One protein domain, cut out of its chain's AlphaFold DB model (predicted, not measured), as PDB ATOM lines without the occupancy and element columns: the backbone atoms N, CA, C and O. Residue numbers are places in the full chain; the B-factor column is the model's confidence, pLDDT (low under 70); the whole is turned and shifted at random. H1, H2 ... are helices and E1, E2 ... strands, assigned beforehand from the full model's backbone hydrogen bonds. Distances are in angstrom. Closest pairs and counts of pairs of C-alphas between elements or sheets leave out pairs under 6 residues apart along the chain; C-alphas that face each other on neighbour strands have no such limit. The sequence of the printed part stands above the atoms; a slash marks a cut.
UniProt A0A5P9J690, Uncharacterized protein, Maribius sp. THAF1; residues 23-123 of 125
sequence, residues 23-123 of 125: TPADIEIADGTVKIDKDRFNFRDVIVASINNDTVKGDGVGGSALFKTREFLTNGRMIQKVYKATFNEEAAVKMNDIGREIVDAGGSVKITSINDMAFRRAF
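Overview. This is residues 23 to 123 of the 125 residues of an uncharacterized protein of Maribius sp. THAF1 (UniProt A0A5P9J690). A helix, H1, lies between a long four-stranded sheet and a small three-stranded one, with a short helix, H2, over the large sheet's opposite face. The long hairpin of E5 and E6 runs along the longest axis. The printed part has 101 residues, with seven named strands and two named helices in the order E1 E2 E3 E4 E5 E6 H1 E7 H2. The small sheet, E1 E2 E3, is antiparallel; the large one, E6 E5 E4 E7, is mixed, as is the class, helices and strands. The whole is compact, with a radius of gyration of the C-alphas of 13.5 A, and elongated, spanning 48 by 27 by 24 A.

Arrangement. E1, residues 27 to 30, E2, residues 33 to 36, and E3, residues 39 to 42, form a meander, each strand the antiparallel neighbour of the one before; N 28 and O 35, 3.0 A, and N 34 and O 41, 2.9 A, are within hydrogen-bond range. E4, residues 46 to 52, E5, residues 63 to 72, and E6, residues 78 to 87, form another, with N 50 and O 66 at 2.9 A and N 65 and O 85 at 2.8 A. H1, residues 89 to 104, is on the small sheet at a height of 9.7 A, the closest C-alphas to E1 being Ile 27 and Lys 94, 7.5 A. E7, residues 108 to 112, is parallel to its neighbour E4, with N 49 and O 108 at 2.8 A. E6, H1 and E7 form a split strand-helix-strand unit, two same-way strands with E5 and E4 between them, its crossover right-handed. H1 is on this sheet too, at 8.7 A; Gly 99 and Val 109 have its closest C-alphas to E7, 6.1 A. H2, residues 116 to 123, is on the opposite face, height 8.8 A, along E5 at 1 degrees on the local plane. In H2 every O i to N i+4 pair is within hydrogen-bond range, in H1 10 of 12.

Along the chain. E1 begins at C-alpha 27 (315.235, 281.866, 290.191). E5 measures 29.5 A, E6 28.6 A and H1 23.9 A. H2 ends at C-alpha 123 (319.775, 291.855, 273.082).

Size, cuts and confidence. The C-alphas farthest apart, of Gly 58 and Asn 75, are 48.4 A apart. The printed part has no cut and no long link. Residues 55 to 60 are under pLDDT 70.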
ATOM      1  N   THR A  23     315.698 277.231 284.885       89.50
ATOM      2  CA  THR A  23     314.513 276.587 285.437       89.50
ATOM      3  C   THR A  23     313.980 277.416 286.610       89.50
ATOM      4  O   THR A  23     314.666 278.318 287.105       89.50
ATOM      5  N   PRO A  24     312.775 277.125 287.133       87.94
ATOM      6  CA  PRO A  24     312.290 277.792 288.333       87.94
ATOM      7  C   PRO A  24     313.235 277.661 289.532       87.94
ATOM      8  O   PRO A  24     313.224 278.540 290.389       87.94
ATOM      9  N   ALA A  25     314.036 276.596 289.620       88.94
ATOM     10  CA  ALA A  25     314.977 276.399 290.722       88.94
ATOM     11  C   ALA A  25     316.148 277.398 290.693       88.94
ATOM     12  O   ALA A  25     316.707 277.711 291.740       88.94
ATOM     13  N   ASP A  26     316.467 277.946 289.518       89.50
ATOM     14  CA  ASP A  26     317.557 278.908 289.327       89.50
ATOM     15  C   ASP A  26     317.133 280.356 289.631       89.50
ATOM     16  O   ASP A  26     317.945 281.280 289.531       89.50
ATOM     17  N   ILE A  27     315.853 280.559 289.974       90.44
ATOM     18  CA  ILE A  27     315.235 281.866 290.191       90.44
ATOM     19  C   ILE A  27     314.651 281.936 291.601       90.44
ATOM     20  O   ILE A  27     313.667 281.262 291.929       90.44
ATOM     21  N   GLU A  28     315.204 282.826 292.412       92.00
ATOM     22  CA  GLU A  28     314.743 283.106 293.769       92.00
ATOM     23  C   GLU A  28     314.309 284.570 293.873       92.00
ATOM     24  O   GLU A  28     315.006 285.474 293.410       92.00
ATOM     25  N   ILE A  29     313.140 284.794 294.474       90.44
ATOM     26  CA  ILE A  29     312.596 286.122 294.756       90.44
ATOM     27  C   ILE A  29     312.394 286.201 296.264       90.44
ATOM     28  O   ILE A  29     311.627 285.417 296.822       90.44
ATOM     29  N   ALA A  30     313.092 287.123 296.919       89.75
ATOM     30  CA  ALA A  30     313.004 287.318 298.362       89.75
ATOM     31  C   ALA A  30     313.317 288.773 298.715       89.75
ATOM     32  O   ALA A  30     314.260 289.346 298.174       89.75
ATOM     33  N   ASP A  31     312.537 289.374 299.615       88.19
ATOM     34  CA  ASP A  31     312.798 290.705 300.190       88.19
ATOM     35  C   ASP A  31     313.140 291.797 299.154       88.19
ATOM     36  O   ASP A  31     314.099 292.558 299.297       88.19
ATOM     37  N   GLY A  32     312.378 291.857 298.056       89.44
ATOM     38  CA  GLY A  32     312.580 292.842 296.984       89.44
ATOM     39  C   GLY A  32     313.834 292.619 296.125       89.44
ATOM     40  O   GLY A  32     314.241 293.502 295.363       89.44
ATOM     41  N   THR A  33     314.460 291.453 296.259       90.88
ATOM     42  CA  THR A  33     315.619 290.995 295.500       90.88
ATOM     43  C   THR A  33     315.223 289.864 294.554       90.88
ATOM     44  O   THR A  33     314.492 288.954 294.941       90.88
ATOM     45  N   VAL A  34     315.807 289.867 293.355       90.81
ATOM     46  CA  VAL A  34     315.871 288.701 292.469       90.81
ATOM     47  C   VAL A  34     317.277 288.128 292.474       90.81
ATOM     48  O   VAL A  34     318.260 288.863 292.326       90.81
ATOM     49  N   LYS A  35     317.369 286.808 292.585       90.38
ATOM     50  CA  LYS A  35     318.564 286.046 292.254       90.38
ATOM     51  C   LYS A  35     318.281 285.178 291.033       90.38
ATOM     52  O   LYS A  35     317.290 284.452 291.003       90.38
ATOM     53  N   ILE A  36     319.157 285.286 290.043       85.88
ATOM     54  CA  ILE A  36     319.145 284.514 288.806       85.88
ATOM     55  C   ILE A  36     320.510 283.837 288.694       85.88
ATOM     56  O   ILE A  36     321.515 284.522 288.502       85.88
ATOM     57  N   ASP A  37     320.561 282.511 288.829       80.50
ATOM     58  CA  ASP A  37     321.818 281.751 288.915       80.50
ATOM     59  C   ASP A  37     322.769 282.346 289.988       80.50
ATOM     60  O   ASP A  37     322.476 282.298 291.190       80.50
ATOM     61  N   LYS A  38     323.897 282.942 289.580       78.81
ATOM     62  CA  LYS A  38     324.895 283.564 290.472       78.81
ATOM     63  C   LYS A  38     324.695 285.062 290.662       78.81
ATOM     64  O   LYS A  38     325.325 285.655 291.538       78.81
ATOM     65  N   ASP A  39     323.842 285.664 289.848       84.31
ATOM     66  CA  ASP A  39     323.615 287.094 289.826       84.31
ATOM     67  C   ASP A  39     322.448 287.484 290.729       84.31
ATOM     68  O   ASP A  39     321.450 286.774 290.846       84.31
ATOM     69  N   ARG A  40     322.569 288.641 291.378       89.38
ATOM     70  CA  ARG A  40     321.562 289.186 292.289       89.38
ATOM     71  C   ARG A  40     321.383 290.676 292.032       89.38
ATOM     72  O   ARG A  40     322.377 291.389 291.915       89.38
ATOM     73  N   PHE A  41     320.138 291.141 292.011       89.19
ATOM     74  CA  PHE A  41     319.803 292.565 291.947       89.19
ATOM     75  C   PHE A  41     318.505 292.872 292.706       89.19
ATOM     76  O   PHE A  41     317.659 291.996 292.878       89.19
ATOM     77  N   ASN A  42     318.333 294.118 293.158       91.62
ATOM     78  CA  ASN A  42     317.069 294.565 293.747       91.62
ATOM     79  C   ASN A  42     316.120 295.072 292.660       91.62
ATOM     80  O   ASN A  42     316.561 295.701 291.697       91.62
ATOM     81  N   PHE A  43     314.810 294.896 292.847       91.56
ATOM     82  CA  PHE A  43     313.800 295.419 291.919       91.56
ATOM     83  C   PHE A  43     313.898 296.936 291.729       91.56
ATOM     84  O   PHE A  43     313.813 297.429 290.608       91.56
ATOM     85  N   ARG A  44     314.172 297.669 292.815       90.31
ATOM     86  CA  ARG A  44     314.335 299.134 292.813       90.31
ATOM     87  C   ARG A  44     315.535 299.619 292.003       90.31
ATOM     88  O   ARG A  44     315.566 300.773 291.587       90.31
ATOM     89  N   ASP A  45     316.511 298.745 291.783       90.62
ATOM     90  CA  ASP A  45     317.707 299.071 291.016       90.62
ATOM     91  C   ASP A  45     317.482 298.849 289.513       90.62
ATOM     92  O   ASP A  45     318.323 299.234 288.700       90.62
ATOM     93  N   VAL A  46     316.367 298.235 289.100       92.62
ATOM     94  CA  VAL A  46     316.074 297.969 287.689       92.62
ATOM     95  C   VAL A  46     315.655 299.259 286.982       92.62
ATOM     96  O   VAL A  46     314.620 299.850 287.269       92.62
ATOM     97  N   ILE A  47     316.446 299.674 285.990       90.06
ATOM     98  CA  ILE A  47     316.127 300.807 285.113       90.06
ATOM     99  C   ILE A  47     315.107 300.369 284.055       90.06
ATOM    100  O   ILE A  47     314.098 301.033 283.835       90.06
ATOM    101  N   VAL A  48     315.417 299.270 283.364       92.56
ATOM    102  CA  VAL A  48     314.614 298.700 282.278       92.56
ATOM    103  C   VAL A  48     314.717 297.184 282.337       92.56
ATOM    104  O   VAL A  48     315.823 296.647 282.426       92.56
ATOM    105  N   ALA A  49     313.584 296.505 282.199       93.50
ATOM    106  CA  ALA A  49     313.511 295.083 281.911       93.50
ATOM    107  C   ALA A  49     312.754 294.835 280.601       93.50
ATOM    108  O   ALA A  49     311.710 295.434 280.342       93.50
ATOM    109  N   SER A  50     313.269 293.919 279.793       93.81
ATOM    110  CA  SER A  50     312.596 293.394 278.608       93.81
ATOM    111  C   SER A  50     312.458 291.892 278.782       93.81
ATOM    112  O   SER A  50     313.470 291.202 278.881       93.81
ATOM    113  N   ILE A  51     311.228 291.396 278.822       93.19
ATOM    114  CA  ILE A  51     310.914 289.983 279.034       93.19
ATOM    115  C   ILE A  51     310.160 289.496 277.804       93.19
ATOM    116  O   ILE A  51     309.131 290.059 277.435       93.19
ATOM    117  N   ASN A  52     310.691 288.475 277.146       90.88
ATOM    118  CA  ASN A  52     310.092 287.864 275.977       90.88
ATOM    119  C   ASN A  52     309.622 286.455 276.316       90.88
ATOM    120  O   ASN A  52     310.453 285.566 276.444       90.88
ATOM    121  N   ASN A  53     308.312 286.262 276.423       85.94
ATOM    122  CA  ASN A  53     307.672 284.977 276.707       85.94
ATOM    123  C   ASN A  53     307.301 284.263 275.403       85.94
ATOM    124  O   ASN A  53     306.133 283.941 275.172       85.94
ATOM    125  N   ASP A  54     308.256 284.117 274.489       76.44
ATOM    126  CA  ASP A  54     308.022 283.336 273.278       76.44
ATOM    127  C   ASP A  54     308.164 281.859 273.602       76.44
ATOM    128  O   ASP A  54     309.243 281.279 273.558       76.44
ATOM    129  N   THR A  55     307.033 281.296 273.997       62.75
ATOM    130  CA  THR A  55     306.848 279.880 274.256       62.75
ATOM    131  C   THR A  55     306.425 279.233 272.939       62.75
ATOM    132  O   THR A  55     305.223 279.087 272.670       62.75
ATOM    133  N   VAL A  56     307.370 278.874 272.067       62.50
ATOM    134  CA  VAL A  56     307.022 277.971 270.964       62.50
ATOM    135  C   VAL A  56     306.808 276.600 271.589       62.50
ATOM    136  O   VAL A  56     307.744 275.850 271.835       62.50
ATOM    137  N   LYS A  57     305.541 276.300 271.878       54.12
ATOM    138  CA  LYS A  57     305.121 275.098 272.598       54.12
ATOM    139  C   LYS A  57     305.871 273.855 272.099       54.12
ATOM    140  O   LYS A  57     305.666 273.431 270.959       54.12
ATOM    141  N   GLY A  58     306.677 273.254 272.975       57.69
ATOM    142  CA  GLY A  58     307.395 272.003 272.706       57.69
ATOM    143  C   GLY A  58     308.869 272.126 272.299       57.69
ATOM    144  O   GLY A  58     309.483 271.095 272.036       57.69
ATOM    145  N   ASP A  59     309.456 273.328 272.274       65.62
ATOM    146  CA  ASP A  59     310.905 273.518 272.082       65.62
ATOM    147  C   ASP A  59     311.709 273.572 273.403       65.62
ATOM    148  O   ASP A  59     312.942 273.567 273.386       65.62
ATOM    149  N   GLY A  60     311.013 273.577 274.548       67.38
ATOM    150  CA  GLY A  60     311.600 273.605 275.891       67.38
ATOM    151  C   GLY A  60     312.085 274.987 276.346       67.38
ATOM    152  O   GLY A  60     312.596 275.109 277.463       67.38
ATOM    153  N   VAL A  61     311.917 276.028 275.526       75.00
ATOM    154  CA  VAL A  61     312.286 277.411 275.835       75.00
ATOM    155  C   VAL A  61     311.014 278.195 276.153       75.00
ATOM    156  O   VAL A  61     310.093 278.308 275.354       75.00
ATOM    157  N   GLY A  62     310.955 278.750 277.358       79.06
ATOM    158  CA  GLY A  62     309.866 279.623 277.788       79.06
ATOM    159  C   GLY A  62     310.090 281.086 277.445       79.06
ATOM    160  O   GLY A  62     309.142 281.870 277.488       79.06
ATOM    161  N   GLY A  63     311.334 281.455 277.124       89.12
ATOM    162  CA  GLY A  63     311.663 282.792 276.672       89.12
ATOM    163  C   GLY A  63     313.062 283.279 277.026       89.12
ATOM    164  O   GLY A  63     313.959 282.520 277.405       89.12
ATOM    165  N   SER A  64     313.218 284.595 276.913       90.69
ATOM    166  CA  SER A  64     314.445 285.327 277.217       90.69
ATOM    167  C   SER A  64     314.142 286.633 277.941       90.69
ATOM    168  O   SER A  64     313.165 287.312 277.641       90.69
ATOM    169  N   ALA A  65     315.013 287.035 278.859       91.75
ATOM    170  CA  ALA A  65     314.918 288.299 279.571       91.75
ATOM    171  C   ALA A  65     316.237 289.073 279.514       91.75
ATOM    172  O   ALA A  65     317.329 288.499 279.500       91.75
ATOM    173  N   LEU A  66     316.119 290.399 279.505       92.38
ATOM    174  CA  LEU A  66     317.209 291.335 279.733       92.38
ATOM    175  C   LEU A  66     316.812 292.298 280.847       92.38
ATOM    176  O   LEU A  66     315.777 292.955 280.750       92.38
ATOM    177  N   PHE A  67     317.670 292.441 281.851       92.00
ATOM    178  CA  PHE A  67     317.512 293.405 282.936       92.00
ATOM    179  C   PHE A  67     318.691 294.365 282.922       92.00
ATOM    180  O   PHE A  67     319.845 293.947 282.966       92.00
ATOM    181  N   LYS A  68     318.416 295.665 282.875       92.12
ATOM    182  CA  LYS A  68     319.420 296.707 283.059       92.12
ATOM    183  C   LYS A  68     319.228 297.327 284.433       92.12
ATOM    184  O   LYS A  68     318.193 297.940 284.679       92.12
ATOM    185  N   THR A  69     320.232 297.210 285.293       91.75
ATOM    186  CA  THR A  69     320.185 297.710 286.670       91.75
ATOM    187  C   THR A  69     321.160 298.858 286.897       91.75
ATOM    188  O   THR A  69     322.068 299.113 286.096       91.75
ATOM    189  N   ARG A  70     320.950 299.573 287.998       91.38
ATOM    190  CA  ARG A  70     321.768 300.667 288.501       91.38
ATOM    191  C   ARG A  70     321.982 300.472 289.992       91.38
ATOM    192  O   ARG A  70     321.086 300.732 290.780       91.38
ATOM    193  N   GLU A  71     323.189 300.085 290.363       85.12
ATOM    194  CA  GLU A  71     323.578 299.918 291.758       85.12
ATOM    195  C   GLU A  71     324.394 301.126 292.221       85.12
ATOM    196  O   GLU A  71     325.328 301.564 291.538       85.12
ATOM    197  N   PHE A  72     324.053 301.659 293.392       81.56
ATOM    198  CA  PHE A  72     324.823 302.709 294.052       81.56
ATOM    199  C   PHE A  72     325.779 302.083 295.063       81.56
ATOM    200  O   PHE A  72     325.369 301.387 295.990       81.56
ATOM    201  N   LEU A  73     327.068 302.340 294.885       81.69
ATOM    202  CA  LEU A  73     328.105 301.941 295.822       81.69
ATOM    203  C   LEU A  73     328.182 302.925 296.992       81.69
ATOM    204  O   LEU A  73     327.902 304.117 296.856       81.69
ATOM    205  N   THR A  74     328.677 302.445 298.129       80.06
ATOM    206  CA  THR A  74     328.887 303.223 299.365       80.06
ATOM    207  C   THR A  74     329.820 304.426 299.204       80.06
ATOM    208  O   THR A  74     329.807 305.323 300.038       80.06
ATOM    209  N   ASN A  75     330.607 304.488 298.129       87.06
ATOM    210  CA  ASN A  75     331.459 305.631 297.786       87.06
ATOM    211  C   ASN A  75     330.782 306.640 296.837       87.06
ATOM    212  O   ASN A  75     331.469 307.456 296.223       87.06
ATOM    213  N   GLY A  76     329.461 306.554 296.650       80.62
ATOM    214  CA  GLY A  76     328.694 307.431 295.762       80.62
ATOM    215  C   GLY A  76     328.872 307.133 294.271       80.62
ATOM    216  O   GLY A  76     328.305 307.835 293.433       80.62
ATOM    217  N   ARG A  77     329.643 306.099 293.904       83.81
ATOM    218  CA  ARG A  77     329.767 305.663 292.509       83.81
ATOM    219  C   ARG A  77     328.557 304.829 292.115       83.81
ATOM    220  O   ARG A  77     328.028 304.056 292.902       83.81
ATOM    221  N   MET A  78     328.165 304.958 290.859       88.62
ATOM    222  CA  MET A  78     327.060 304.216 290.272       88.62
ATOM    223  C   MET A  78     327.609 303.186 289.284       88.62
ATOM    224  O   MET A  78     328.412 303.537 288.416       88.62
ATOM    225  N   ILE A  79     327.163 301.937 289.394       89.56
ATOM    226  CA  ILE A  79     327.484 300.861 288.451       89.56
ATOM    227  C   ILE A  79     326.214 300.471 287.705       89.56
ATOM    228  O   ILE A  79     325.166 300.260 288.309       89.56
ATOM    229  N   GLN A  80     326.314 300.360 286.382       91.06
ATOM    230  CA  GLN A  80     325.270 299.745 285.572       91.06
ATOM    231  C   GLN A  80     325.651 298.306 285.259       91.06
ATOM    232  O   GLN A  80     326.765 298.054 284.797       91.06
ATOM    233  N   LYS A  81     324.714 297.384 285.471       89.75
ATOM    234  CA  LYS A  81     324.855 295.986 285.066       89.75
ATOM    235  C   LYS A  81     323.744 295.618 284.098       89.75
ATOM    236  O   LYS A  81     322.661 296.205 284.109       89.75
ATOM    237  N   VAL A  82     324.051 294.676 283.215       89.88
ATOM    238  CA  VAL A  82     323.099 294.120 282.258       89.88
ATOM    239  C   VAL A  82     323.089 292.617 282.454       89.88
ATOM    240  O   VAL A  82     324.094 291.959 282.201       89.88
ATOM    241  N   TYR A  83     321.949 292.099 282.885       87.62
ATOM    242  CA  TYR A  83     321.692 290.678 283.035       87.62
ATOM    243  C   TYR A  83     320.912 290.192 281.828       87.62
ATOM    244  O   TYR A  83     319.987 290.866 281.371       87.62
ATOM    245  N   LYS A  84     321.300 289.038 281.298       88.50
ATOM    246  CA  LYS A  84     320.669 288.410 280.140       88.50
ATOM    247  C   LYS A  84     320.470 286.940 280.471       88.50
ATOM    248  O   LYS A  84     321.425 286.288 280.881       88.50
ATOM    249  N   ALA A  85     319.260 286.435 280.298       88.38
ATOM    250  CA  ALA A  85     318.918 285.071 280.670       88.38
ATOM    251  C   ALA A  85     317.928 284.455 279.685       88.38
ATOM    252  O   ALA A  85     316.998 285.134 279.258       88.38
ATOM    253  N   THR A  86     318.101 283.178 279.358       89.62
ATOM    254  CA  THR A  86     317.035 282.352 278.773       89.62
ATOM    255  C   THR A  86     316.365 281.558 279.880       89.62
ATOM    256  O   THR A  86     316.999 281.262 280.889       89.62
ATOM    257  N   PHE A  87     315.092 281.220 279.728       88.88
ATOM    258  CA  PHE A  87     314.335 280.473 280.731       88.88
ATOM    259  C   PHE A  87     313.376 279.485 280.066       88.88
ATOM    260  O   PHE A  87     313.002 279.677 278.911       88.88
ATOM    261  N   ASN A  88     313.035 278.396 280.755       88.31
ATOM    262  CA  ASN A  88     312.122 277.368 280.252       88.31
ATOM    263  C   ASN A  88     310.648 277.767 280.468       88.31
ATOM    264  O   ASN A  88     310.353 278.781 281.107       88.31
ATOM    265  N   GLU A  89     309.713 276.980 279.928       85.19
ATOM    266  CA  GLU A  89     308.271 277.272 280.022       85.19
ATOM    267  C   GLU A  89     307.793 277.406 281.482       85.19
ATOM    268  O   GLU A  89     306.990 278.281 281.797       85.19
ATOM    269  N   GLU A  90     308.334 276.601 282.397       86.62
ATOM    270  CA  GLU A  90     307.979 276.644 283.820       86.62
ATOM    271  C   GLU A  90     308.465 277.934 284.502       86.62
ATOM    272  O   GLU A  90     307.777 278.516 285.343       86.62
ATOM    273  N   ALA A  91     309.651 278.413 284.127       88.69
ATOM    274  CA  ALA A  91     310.251 279.635 284.650       88.69
ATOM    275  C   ALA A  91     309.616 280.912 284.074       88.69
ATOM    276  O   ALA A  91     309.755 281.981 284.673       88.69
ATOM    277  N   ALA A  92     308.867 280.820 282.969       88.12
ATOM    278  CA  ALA A  92     308.171 281.962 282.373       88.12
ATOM    279  C   ALA A  92     307.177 282.618 283.345       88.12
ATOM    280  O   ALA A  92     307.033 283.842 283.367       88.12
ATOM    281  N   VAL A  93     306.529 281.823 284.206       87.62
ATOM    282  CA  VAL A  93     305.629 282.348 285.244       87.62
ATOM    283  C   VAL A  93     306.402 283.219 286.235       87.62
ATOM    284  O   VAL A  93     306.019 284.365 286.459       87.62
ATOM    285  N   LYS A  94     307.547 282.736 286.735       90.12
ATOM    286  CA  LYS A  94     308.408 283.515 287.638       90.12
ATOM    287  C   LYS A  94     308.914 284.802 286.991       90.12
ATOM    288  O   LYS A  94     309.009 285.821 287.666       90.12
ATOM    289  N   MET A  95     309.214 284.785 285.692       91.25
ATOM    290  CA  MET A  95     309.632 285.993 284.972       91.25
ATOM    291  C   MET A  95     308.511 287.029 284.879       91.25
ATOM    292  O   MET A  95     308.772 288.223 285.016       91.25
ATOM    293  N   ASN A  96     307.260 286.597 284.716       90.19
ATOM    294  CA  ASN A  96     306.119 287.508 284.776       90.19
ATOM    295  C   ASN A  96     305.955 288.135 286.163       90.19
ATOM    296  O   ASN A  96     305.702 289.337 286.251       90.19
ATOM    297  N   ASP A  97     306.141 287.356 287.229       92.25
ATOM    298  CA  ASP A  97     306.075 287.864 288.602       92.25
ATOM    299  C   ASP A  97     307.212 288.855 288.886       92.25
ATOM    300  O   ASP A  97     306.955 289.955 289.363       92.25
ATOM    301  N   ILE A  98     308.444 288.542 288.463       92.00
ATOM    302  CA  ILE A  98     309.576 289.487 288.477       92.00
ATOM    303  C   ILE A  98     309.211 290.778 287.741       92.00
ATOM    304  O   ILE A  98     309.479 291.869 288.236       92.00
ATOM    305  N   GLY A  99     308.593 290.673 286.563       92.06
ATOM    306  CA  GLY A  99     308.153 291.831 285.793       92.06
ATOM    307  C   GLY A  99     307.168 292.718 286.561       92.06
ATOM    308  O   GLY A  99     307.315 293.937 286.541       92.06
ATOM    309  N   ARG A 100     306.197 292.126 287.265       92.25
ATOM    310  CA  ARG A 100     305.233 292.871 288.093       92.25
ATOM    311  C   ARG A 100     305.913 293.572 289.264       92.25
ATOM    312  O   ARG A 100     305.757 294.777 289.409       92.25
ATOM    313  N   GLU A 101     306.741 292.854 290.012       93.44
ATOM    314  CA  GLU A 101     307.473 293.397 291.164       93.44
ATOM    315  C   GLU A 101     308.406 294.559 290.772       93.44
ATOM    316  O   GLU A 101     308.545 295.540 291.502       93.44
ATOM    317  N   ILE A 102     309.020 294.502 289.582       93.50
ATOM    318  CA  ILE A 102     309.812 295.620 289.046       93.50
ATOM    319  C   ILE A 102     308.929 296.840 288.774       93.50
ATOM    320  O   ILE A 102     309.335 297.956 289.103       93.50
ATOM    321  N   VAL A 103     307.751 296.654 288.171       92.44
ATOM    322  CA  VAL A 103     306.802 297.753 287.928       92.44
ATOM    323  C   VAL A 103     306.346 298.367 289.251       92.44
ATOM    324  O   VAL A 103     306.372 299.590 289.387       92.44
ATOM    325  N   ASP A 104     306.017 297.540 290.244       92.44
ATOM    326  CA  ASP A 104     305.589 297.990 291.574       92.44
ATOM    327  C   ASP A 104     306.710 298.733 292.323       92.44
ATOM    328  O   ASP A 104     306.460 299.685 293.064       92.44
ATOM    329  N   ALA A 105     307.970 298.370 292.069       90.38
ATOM    330  CA  ALA A 105     309.146 299.088 292.553       90.38
ATOM    331  C   ALA A 105     309.458 300.391 291.780       90.38
ATOM    332  O   ALA A 105     310.398 301.100 292.149       90.38
ATOM    333  N   GLY A 106     308.689 300.720 290.734       87.44
ATOM    334  CA  GLY A 106     308.838 301.927 289.909       87.44
ATOM    335  C   GLY A 106     309.747 301.773 288.681       87.44
ATOM    336  O   GLY A 106     310.084 302.771 288.040       87.44
ATOM    337  N   GLY A 107     310.160 300.550 288.350       86.88
ATOM    338  CA  GLY A 107     310.950 300.234 287.162       86.88
ATOM    339  C   GLY A 107     310.111 300.151 285.883       86.88
ATOM    340  O   GLY A 107     308.885 300.034 285.903       86.88
ATOM    341  N   SER A 108     310.779 300.193 284.729       90.94
ATOM    342  CA  SER A 108     310.125 300.054 283.421       90.94
ATOM    343  C   SER A 108     310.247 298.622 282.909       90.94
ATOM    344  O   SER A 108     311.361 298.136 282.709       90.94
ATOM    345  N   VAL A 109     309.121 297.950 282.661       93.44
ATOM    346  CA  VAL A 109     309.103 296.583 282.117       93.44
ATOM    347  C   VAL A 109     308.348 296.538 280.801       93.44
ATOM    348  O   VAL A 109     307.234 297.045 280.687       93.44
ATOM    349  N   LYS A 110     308.942 295.876 279.808       93.56
ATOM    350  CA  LYS A 110     308.275 295.515 278.560       93.56
ATOM    351  C   LYS A 110     308.173 293.999 278.455       93.56
ATOM    352  O   LYS A 110     309.187 293.329 278.283       93.56
ATOM    353  N   ILE A 111     306.948 293.486 278.513       89.50
ATOM    354  CA  ILE A 111     306.650 292.071 278.268       89.50
ATOM    355  C   ILE A 111     306.209 291.915 276.808       89.50
ATOM    356  O   ILE A 111     305.333 292.647 276.342       89.50
ATOM    357  N   THR A 112     306.833 291.000 276.069       88.44
ATOM    358  CA  THR A 112     306.510 290.695 274.668       88.44
ATOM    359  C   THR A 112     306.426 289.194 274.425       88.44
ATOM    360  O   THR A 112     306.920 288.404 275.220       88.44
ATOM    361  N   SER A 113     305.856 288.815 273.285       83.81
ATOM    362  CA  SER A 113     305.882 287.445 272.761       83.81
ATOM    363  C   SER A 113     306.241 287.508 271.277       83.81
ATOM    364  O   SER A 113     305.393 287.345 270.404       83.81
ATOM    365  N   ILE A 114     307.487 287.891 270.993       84.06
ATOM    366  CA  ILE A 114     308.054 287.909 269.637       84.06
ATOM    367  C   ILE A 114     309.024 286.746 269.482       84.06
ATOM    368  O   ILE A 114     309.577 286.296 270.474       84.06
ATOM    369  N   ASN A 115     309.327 286.345 268.248       85.19
ATOM    370  CA  ASN A 115     310.295 285.279 267.993       85.19
ATOM    371  C   ASN A 115     311.582 285.418 268.842       85.19
ATOM    372  O   ASN A 115     312.316 286.409 268.729       85.19
ATOM    373  N   ASP A 116     311.867 284.416 269.669       82.69
ATOM    374  CA  ASP A 116     312.911 284.462 270.690       82.69
ATOM    375  C   ASP A 116     314.313 284.562 270.088       82.69
ATOM    376  O   ASP A 116     315.184 285.259 270.612       82.69
ATOM    377  N   MET A 117     314.540 283.944 268.925       82.00
ATOM    378  CA  MET A 117     315.800 284.121 268.204       82.00
ATOM    379  C   MET A 117     316.006 285.575 267.775       82.00
ATOM    380  O   MET A 117     317.134 286.071 267.830       82.00
ATOM    381  N   ALA A 118     314.952 286.270 267.340       83.50
ATOM    382  CA  ALA A 118     315.037 287.688 267.002       83.50
ATOM    383  C   ALA A 118     315.323 288.538 268.249       83.50
ATOM    384  O   ALA A 118     316.197 289.406 268.203       83.50
ATOM    385  N   PHE A 119     314.664 288.238 269.373       86.69
ATOM    386  CA  PHE A 119     314.927 288.890 270.656       86.69
ATOM    387  C   PHE A 119     316.384 288.695 271.106       86.69
ATOM    388  O   PHE A 119     317.110 289.670 271.319       86.69
ATOM    389  N   ARG A 120     316.868 287.449 271.158       85.12
ATOM    390  CA  ARG A 120     318.262 287.136 271.510       85.12
ATOM    391  C   ARG A 120     319.250 287.800 270.558       85.12
ATOM    392  O   ARG A 120     320.226 288.390 271.007       85.12
ATOM    393  N   ARG A 121     318.993 287.814 269.247       84.75
ATOM    394  CA  ARG A 121     319.855 288.529 268.282       84.75
ATOM    395  C   ARG A 121     319.935 290.032 268.536       84.75
ATOM    396  O   ARG A 121     320.964 290.620 268.201       84.75
ATOM    397  N   ALA A 122     318.875 290.642 269.060       83.88
ATOM    398  CA  ALA A 122     318.834 292.068 269.367       83.88
ATOM    399  C   ALA A 122     319.530 292.399 270.697       83.88
ATOM    400  O   ALA A 122     320.207 293.419 270.792       83.88
ATOM    401  N   PHE A 123     319.392 291.534 271.706       82.81
ATOM    402  CA  PHE A 123     319.775 291.855 273.082       82.81
ATOM    403  C   PHE A 123     320.986 291.074 273.619       82.81
ATOM    404  O   PHE A 123     321.641 291.550 274.543       82.81
TER     405      PHE A 123